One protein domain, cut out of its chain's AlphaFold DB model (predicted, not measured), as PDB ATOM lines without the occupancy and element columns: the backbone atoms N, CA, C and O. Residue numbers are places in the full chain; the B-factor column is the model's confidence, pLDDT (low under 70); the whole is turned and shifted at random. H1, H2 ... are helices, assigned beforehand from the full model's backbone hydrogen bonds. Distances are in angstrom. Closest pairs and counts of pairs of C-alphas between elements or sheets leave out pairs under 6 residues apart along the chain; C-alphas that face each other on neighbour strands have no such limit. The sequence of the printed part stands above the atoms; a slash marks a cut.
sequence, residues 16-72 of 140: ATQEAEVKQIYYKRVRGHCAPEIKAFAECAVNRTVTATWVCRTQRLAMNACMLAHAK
ATOM      1  N   ALA A  16      -6.476 -25.658 -43.713       89.88
ATOM      2  CA  ALA A  16      -5.277 -25.124 -44.364       89.88
ATOM      3  C   ALA A  16      -5.511 -23.765 -45.060       89.88
ATOM      4  O   ALA A  16      -4.626 -22.910 -45.082       89.88
ATOM      5  N   THR A  17      -6.709 -23.538 -45.610       89.00
ATOM      6  CA  THR A  17      -7.077 -22.251 -46.220       89.00
ATOM      7  C   THR A  17      -7.229 -21.149 -45.173       89.00
ATOM      8  O   THR A  17      -6.704 -20.055 -45.358       89.00
ATOM      9  N   GLN A  18      -7.867 -21.449 -44.043       88.81
ATOM     10  CA  GLN A  18      -8.029 -20.511 -42.930       88.81
ATOM     11  C   GLN A  18      -6.678 -20.153 -42.290       88.81
ATOM     12  O   GLN A  18      -6.417 -18.989 -41.994       88.81
ATOM     13  N   GLU A  19      -5.772 -21.122 -42.140       90.25
ATOM     14  CA  GLU A  19      -4.403 -20.859 -41.677       90.25
ATOM     15  C   GLU A  19      -3.628 -19.950 -42.637       90.25
ATOM     16  O   GLU A  19      -2.858 -19.093 -42.199       90.25
ATOM     17  N   ALA A  20      -3.829 -20.106 -43.949       91.81
ATOM     18  CA  ALA A  20      -3.211 -19.229 -44.934       91.81
ATOM     19  C   ALA A  20      -3.716 -17.783 -44.792       91.81
ATOM     20  O   ALA A  20      -2.909 -16.855 -44.849       91.81
ATOM     21  N   GLU A  21      -5.014 -17.580 -44.546       91.31
ATOM     22  CA  GLU A  21      -5.599 -16.255 -44.298       91.31
ATOM     23  C   GLU A  21      -5.048 -15.602 -43.023       91.31
ATOM     24  O   GLU A  21      -4.656 -14.433 -43.046       91.31
ATOM     25  N   VAL A  22      -4.938 -16.362 -41.931       91.69
ATOM     26  CA  VAL A  22      -4.282 -15.902 -40.696       91.69
ATOM     27  C   VAL A  22      -2.838 -15.488 -40.976       91.69
ATOM     28  O   VAL A  22      -2.416 -14.403 -40.572       91.69
ATOM     29  N   LYS A  23      -2.083 -16.304 -41.724       92.00
ATOM     30  CA  LYS A  23      -0.699 -15.989 -42.108       92.00
ATOM     31  C   LYS A  23      -0.605 -14.699 -42.924       92.00
ATOM     32  O   LYS A  23       0.356 -13.953 -42.751       92.00
ATOM     33  N   GLN A  24      -1.589 -14.384 -43.772       92.75
ATOM     34  CA  GLN A  24      -1.617 -13.102 -44.491       92.75
ATOM     35  C   GLN A  24      -1.759 -11.912 -43.535       92.75
ATOM     36  O   GLN A  24      -1.031 -10.929 -43.684       92.75
ATOM     37  N   ILE A  25      -2.646 -12.003 -42.539       92.75
ATOM     38  CA  ILE A  25      -2.819 -10.960 -41.512       92.75
ATOM     39  C   ILE A  25      -1.528 -10.804 -40.701       92.75
ATOM     40  O   ILE A  25      -1.023  -9.691 -40.550       92.75
ATOM     41  N   TYR A  26      -0.950 -11.921 -40.258       93.25
ATOM     42  CA  TYR A  26       0.325 -11.951 -39.547       93.25
ATOM     43  C   TYR A  26       1.439 -11.257 -40.343       93.25
ATOM     44  O   TYR A  26       2.038 -10.288 -39.872       93.25
ATOM     45  N   TYR A  27       1.670 -11.664 -41.596       93.12
ATOM     46  CA  TYR A  27       2.706 -11.041 -42.413       93.12
ATOM     47  C   TYR A  27       2.415  -9.568 -42.715       93.12
ATOM     48  O   TYR A  27       3.350  -8.775 -42.808       93.12
ATOM     49  N   LYS A  28       1.146  -9.173 -42.867       93.56
ATOM     50  CA  LYS A  28       0.762  -7.766 -43.050       93.56
ATOM     51  C   LYS A  28       1.176  -6.920 -41.844       93.56
ATOM     52  O   LYS A  28       1.706  -5.830 -42.040       93.56
ATOM     53  N   ARG A  29       1.000  -7.421 -40.620       91.88
ATOM     54  CA  ARG A  29       1.421  -6.719 -39.396       91.88
ATOM     55  C   ARG A  29       2.930  -6.637 -39.251       91.88
ATOM     56  O   ARG A  29       3.451  -5.547 -39.041       91.88
ATOM     57  N   VAL A  30       3.632  -7.755 -39.445       93.44
ATOM     58  CA  VAL A  30       5.102  -7.785 -39.390       93.44
ATOM     59  C   VAL A  30       5.695  -6.803 -40.406       93.44
ATOM     60  O   VAL A  30       6.577  -6.016 -40.074       93.44
ATOM     61  N   ARG A  31       5.150  -6.766 -41.629       93.94
ATOM     62  CA  ARG A  31       5.547  -5.776 -42.643       93.94
ATOM     63  C   ARG A  31       5.162  -4.345 -42.270       93.94
ATOM     64  O   ARG A  31       5.877  -3.427 -42.645       93.94
ATOM     65  N   GLY A  32       4.066  -4.150 -41.539       93.94
ATOM     66  CA  GLY A  32       3.675  -2.847 -40.999       93.94
ATOM     67  C   GLY A  32       4.694  -2.295 -40.001       93.94
ATOM     68  O   GLY A  32       5.040  -1.120 -40.082       93.94
ATOM     69  N   HIS A  33       5.229  -3.140 -39.115       93.44
ATOM     70  CA  HIS A  33       6.302  -2.750 -38.193       93.44
ATOM     71  C   HIS A  33       7.611  -2.427 -38.923       93.44
ATOM     72  O   HIS A  33       8.265  -1.446 -38.589       93.44
ATOM     73  N   CYS A  34       7.940  -3.202 -39.959       96.00
ATOM     74  CA  CYS A  34       9.169  -3.054 -40.747       96.00
ATOM     75  C   CYS A  34       9.003  -2.205 -42.018       96.00
ATOM     76  O   CYS A  34       9.754  -2.356 -42.987       96.00
ATOM     77  N   ALA A  35       7.992  -1.335 -42.058       96.12
ATOM     78  CA  ALA A  35       7.725  -0.475 -43.205       96.12
ATOM     79  C   ALA A  35       8.938   0.375 -43.652       96.12
ATOM     80  O   ALA A  35       9.154   0.460 -44.868       96.12
ATOM     81  N   PRO A  36       9.748   0.988 -42.758       96.38
ATOM     82  CA  PRO A  36      10.878   1.800 -43.203       96.38
ATOM     83  C   PRO A  36      11.992   0.962 -43.845       96.38
ATOM     84  O   PRO A  36      12.531   1.358 -44.881       96.38
ATOM     85  N   GLU A  37      12.302  -0.221 -43.313       95.31
ATOM     86  CA  GLU A  37      13.321  -1.116 -43.871       95.31
ATOM     87  C   GLU A  37      12.871  -1.719 -45.206       95.31
ATOM     88  O   GLU A  37      13.662  -1.818 -46.146       95.31
ATOM     89  N   ILE A  38      11.585  -2.082 -45.317       95.50
ATOM     90  CA  ILE A  38      10.988  -2.558 -46.572       95.50
ATOM     91  C   ILE A  38      11.045  -1.461 -47.633       95.50
ATOM     92  O   ILE A  38      11.403  -1.738 -48.779       95.50
ATOM     93  N   LYS A  39      10.737  -0.214 -47.265       95.88
ATOM     94  CA  LYS A  39      10.808   0.929 -48.177       95.88
ATOM     95  C   LYS A  39      12.236   1.165 -48.670       95.88
ATOM     96  O   LYS A  39      12.438   1.273 -49.876       95.88
ATOM     97  N   ALA A  40      13.224   1.157 -47.775       95.19
ATOM     98  CA  ALA A  40      14.630   1.324 -48.144       95.19
ATOM     99  C   ALA A  40      15.126   0.211 -49.089       95.19
ATOM    100  O   ALA A  40      15.884   0.467 -50.030       95.19
ATOM    101  N   PHE A  41      14.683  -1.033 -48.876       94.88
ATOM    102  CA  PHE A  41      14.960  -2.128 -49.807       94.88
ATOM    103  C   PHE A  41      14.267  -1.917 -51.159       94.88
ATOM    104  O   PHE A  41      14.911  -2.067 -52.199       94.88
ATOM    105  N   ALA A  42      12.989  -1.529 -51.151       94.69
ATOM    106  CA  ALA A  42      12.216  -1.280 -52.361       94.69
ATOM    107  C   ALA A  42      12.849  -0.179 -53.219       94.69
ATOM    108  O   ALA A  42      13.067  -0.407 -54.404       94.69
ATOM    109  N   GLU A  43      13.232   0.955 -52.623       94.81
ATOM    110  CA  GLU A  43      13.909   2.072 -53.299       94.81
ATOM    111  C   GLU A  43      15.213   1.639 -53.984       94.81
ATOM    112  O   GLU A  43      15.483   2.024 -55.124       94.81
ATOM    113  N   CYS A  44      16.003   0.776 -53.340       93.81
ATOM    114  CA  CYS A  44      17.202   0.214 -53.956       93.81
ATOM    115  C   CYS A  44      16.875  -0.760 -55.109       93.81
ATOM    116  O   CYS A  44      17.601  -0.810 -56.111       93.81
ATOM    117  N   ALA A  45      15.787  -1.524 -54.985       94.50
ATOM    118  CA  ALA A  45      15.412  -2.591 -55.907       94.50
ATOM    119  C   ALA A  45      14.597  -2.133 -57.135       94.50
ATOM    120  O   ALA A  45      14.582  -2.871 -58.119       94.50
ATOM    121  N   VAL A  46      13.979  -0.937 -57.130       91.81
ATOM    122  CA  VAL A  46      13.063  -0.463 -58.201       91.81
ATOM    123  C   VAL A  46      13.627  -0.659 -59.613       91.81
ATOM    124  O   VAL A  46      12.915  -1.116 -60.501       91.81
ATOM    125  N   ASN A  47      14.916  -0.373 -59.818       88.81
ATOM    126  CA  ASN A  47      15.562  -0.428 -61.138       88.81
ATOM    127  C   ASN A  47      16.511  -1.628 -61.311       88.81
ATOM    128  O   ASN A  47      17.326  -1.654 -62.231       88.81
ATOM    129  N   ARG A  48      16.474  -2.602 -60.395       88.81
ATOM    130  CA  ARG A  48      17.444  -3.705 -60.327       88.81
ATOM    131  C   ARG A  48      16.711  -5.024 -60.133       88.81
ATOM    132  O   ARG A  48      16.611  -5.527 -59.026       88.81
ATOM    133  N   THR A  49      16.209  -5.619 -61.205       83.56
ATOM    134  CA  THR A  49      15.472  -6.892 -61.110       83.56
ATOM    135  C   THR A  49      16.399  -8.080 -60.847       83.56
ATOM    136  O   THR A  49      16.160  -8.865 -59.935       83.56
ATOM    137  N   VAL A  50      17.497  -8.190 -61.600       90.00
ATOM    138  CA  VAL A  50      18.409  -9.350 -61.533       90.00
ATOM    139  C   VAL A  50      19.514  -9.163 -60.487       90.00
ATOM    140  O   VAL A  50      19.889 -10.103 -59.789       90.00
ATOM    141  N   THR A  51      20.034  -7.942 -60.334       93.06
ATOM    142  CA  THR A  51      21.210  -7.664 -59.489       93.06
ATOM    143  C   THR A  51      20.874  -7.165 -58.081       93.06
ATOM    144  O   THR A  51      21.786  -7.037 -57.261       93.06
ATOM    145  N   ALA A  52      19.596  -6.923 -57.746       91.00
ATOM    146  CA  ALA A  52      19.190  -6.394 -56.434       91.00
ATOM    147  C   ALA A  52      19.670  -7.250 -55.260       91.00
ATOM    148  O   ALA A  52      20.066  -6.711 -54.231       91.00
ATOM    149  N   THR A  53      19.696  -8.574 -55.408       86.31
ATOM    150  CA  THR A  53      20.137  -9.483 -54.340       86.31
ATOM    151  C   THR A  53      21.575  -9.216 -53.883       86.31
ATOM    152  O   THR A  53      21.882  -9.369 -52.700       86.31
ATOM    153  N   TRP A  54      22.442  -8.795 -54.808       92.81
ATOM    154  CA  TRP A  54      23.836  -8.451 -54.526       92.81
ATOM    155  C   TRP A  54      24.003  -6.966 -54.202       92.81
ATOM    156  O   TRP A  54      24.595  -6.631 -53.180       92.81
ATOM    157  N   VAL A  55      23.450  -6.082 -55.036       95.00
ATOM    158  CA  VAL A  55      23.630  -4.626 -54.909       95.00
ATOM    159  C   VAL A  55      22.904  -4.067 -53.682       95.00
ATOM    160  O   VAL A  55      23.453  -3.237 -52.969       95.00
ATOM    161  N   CYS A  56      21.702  -4.561 -53.391       95.75
ATOM    162  CA  CYS A  56      20.874  -4.134 -52.260       95.75
ATOM    163  C   CYS A  56      21.005  -5.079 -51.056       95.75
ATOM    164  O   CYS A  56      20.091  -5.186 -50.235       95.75
ATOM    165  N   ARG A  57      22.124  -5.815 -50.952       95.06
ATOM    166  CA  ARG A  57      22.338  -6.828 -49.907       95.06
ATOM    167  C   ARG A  57      22.169  -6.247 -48.505       95.06
ATOM    168  O   ARG A  57      21.543  -6.891 -47.667       95.06
ATOM    169  N   THR A  58      22.697  -5.051 -48.255       95.69
ATOM    170  CA  THR A  58      22.627  -4.386 -46.946       95.69
ATOM    171  C   THR A  58      21.185  -4.081 -46.552       95.69
ATOM    172  O   THR A  58      20.751  -4.471 -45.471       95.69
ATOM    173  N   GLN A  59      20.409  -3.472 -47.453       95.38
ATOM    174  CA  GLN A  59      18.998  -3.152 -47.223       95.38
ATOM    175  C   GLN A  59      18.159  -4.427 -47.066       95.38
ATOM    176  O   GLN A  59      17.314  -4.504 -46.180       95.38
ATOM    177  N   ARG A  60      18.444  -5.468 -47.863       94.31
ATOM    178  CA  ARG A  60      17.786  -6.778 -47.744       94.31
ATOM    179  C   ARG A  60      18.023  -7.412 -46.373       94.31
ATOM    180  O   ARG A  60      17.093  -7.952 -45.782       94.31
ATOM    181  N   LEU A  61      19.261  -7.382 -45.875       95.88
ATOM    182  CA  LEU A  61      19.598  -7.932 -44.560       95.88
ATOM    183  C   LEU A  61      18.939  -7.136 -43.430       95.88
ATOM    184  O   LEU A  61      18.399  -7.755 -42.521       95.88
ATOM    185  N   ALA A  62      18.921  -5.803 -43.515       95.75
ATOM    186  CA  ALA A  62      18.243  -4.948 -42.540       95.75
ATOM    187  C   ALA A  62      16.731  -5.235 -42.478       95.75
ATOM    188  O   ALA A  62      16.187  -5.474 -41.402       95.75
ATOM    189  N   MET A  63      16.074  -5.321 -43.638       95.25
ATOM    190  CA  MET A  63      14.662  -5.693 -43.746       95.25
ATOM    191  C   MET A  63      14.385  -7.077 -43.144       95.25
ATOM    192  O   MET A  63      13.454  -7.236 -42.356       95.25
ATOM    193  N   ASN A  64      15.201  -8.080 -43.479       94.56
ATOM    194  CA  ASN A  64      15.037  -9.432 -42.946       94.56
ATOM    195  C   ASN A  64      15.268  -9.490 -41.431       94.56
ATOM    196  O   ASN A  64      14.536 -10.191 -40.738       94.56
ATOM    197  N   ALA A  65      16.250  -8.749 -40.916       95.94
ATOM    198  CA  ALA A  65      16.516  -8.667 -39.484       95.94
ATOM    199  C   ALA A  65      15.324  -8.065 -38.728       95.94
ATOM    200  O   ALA A  65      14.902  -8.630 -37.721       95.94
ATOM    201  N   CYS A  66      14.728  -6.985 -39.249       95.56
ATOM    202  CA  CYS A  66      13.511  -6.413 -38.674       95.56
ATOM    203  C   CYS A  66      12.355  -7.421 -38.694       95.56
ATOM    204  O   CYS A  66      11.719  -7.660 -37.666       95.56
ATOM    205  N   MET A  67      12.105  -8.063 -39.843       93.50
ATOM    206  CA  MET A  67      11.008  -9.027 -39.959       93.50
ATOM    207  C   MET A  67      11.168 -10.187 -38.976       93.50
ATOM    208  O   MET A  67      10.190 -10.564 -38.345       93.50
ATOM    209  N   LEU A  68      12.383 -10.709 -38.786       92.81
ATOM    210  CA  LEU A  68      12.657 -11.762 -37.803       92.81
ATOM    211  C   LEU A  68      12.466 -11.284 -36.354       92.81
ATOM    212  O   LEU A  68      11.964 -12.045 -35.532       92.81
ATOM    213  N   ALA A  69      12.814 -10.035 -36.037       93.12
ATOM    214  CA  ALA A  69      12.633  -9.475 -34.696       93.12
ATOM    215  C   ALA A  69      11.149  -9.311 -34.308       93.12
ATOM    216  O   ALA A  69      10.794  -9.448 -33.133       93.12
ATOM    217  N   HIS A  70      10.286  -9.037 -35.290       92.12
ATOM    218  CA  HIS A  70       8.837  -8.900 -35.106       92.12
ATOM    219  C   HIS A  70       8.048 -10.177 -35.419       92.12
ATOM    220  O   HIS A  70       6.853 -10.234 -35.129       92.12
ATOM    221  N   ALA A  71       8.697 -11.210 -35.959       89.75
ATOM    222  CA  ALA A  71       8.103 -12.510 -36.250       89.75
ATOM    223  C   ALA A  71       7.941 -13.359 -34.978       89.75
ATOM    224  O   ALA A  71       8.544 -14.423 -34.835       89.75
ATOM    225  N   LYS A  72       7.163 -12.854 -34.019       88.31
ATOM    226  CA  LYS A  72       6.940 -13.515 -32.734       88.31
ATOM    227  C   LYS A  72       5.631 -14.306 -32.729       88.31
ATOM    228  O   LYS A  72       4.659 -13.844 -33.334       88.31
TER     229      LYS A  72
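Overview. This is residues 16 to 72 of the 140 residues of the protein "COX assembly mitochondrial protein" of Aspergillus indologenus CBS 114.80 (UniProt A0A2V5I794). H1, the longest helix, is an arm that makes an L-shaped corner with H2, while H2 and H4 lie side by side, running opposite ways, as the body of the model; residues 16 to 25 of H1 stick out free. The loop of residues 46 to 51 and the short H3 join the two body helices at the end away from H1. The printed part has 57 residues with four named helices, H1, H2, H3 and H4 along the chain, and no named strand, an all helix class. The whole is loose, with a radius of gyration of the C-alphas of 13.0 A, and elongated, spanning 37 by 21 by 14 A.

Arrangement. H1, residues 16 to 33, and H4, residues 57 to 70, touch only at their ends, through residues 30 to 33 and 67 to 70; their closest C-alphas, of Val 30 and His 70, are 5.8 A apart. They run opposite ways at a steep tilt of 66 degrees. H2, residues 35 to 45, is close to H1 but not clearly touching, with the closest C-alphas, of Arg 31 and Ile 38, 7.4 A apart, and about perpendicular at 89 degrees. H2 and H4 touch, opposite ways at a shallow tilt of 23 degrees; their closest C-alphas, of Glu 37 and Met 63, are 4.8 A apart. H3, residues 52 to 55, is close to H2 but not clearly touching; the closest C-alphas, of Ala 45 and Ala 52, are 5.4 A apart. H1 and H3 are apart. In H1, H2 and H4 every O i to N i+4 pair is within hydrogen-bond range; H3 is too short for such a pair.

Along the chain. H1 begins at C-alpha 16, (-5.277, -25.124, -44.364), and is 25.9 A long. H2 measures 15.0 A, H3 5.0 A and H4 20.1 A, ending at C-alpha 70, (8.837, -8.900, -35.106).

Size, cuts and confidence. The C-alphas of Gln 18 and Val 55, the two farthest apart, are 37.4 A apart. The printed part has no cut. The links H1 to H2 and H3 to H4 are tight, and H2 to H3 is short. The mean pLDDT of the printed part is 93.0, and no printed residue is under 70.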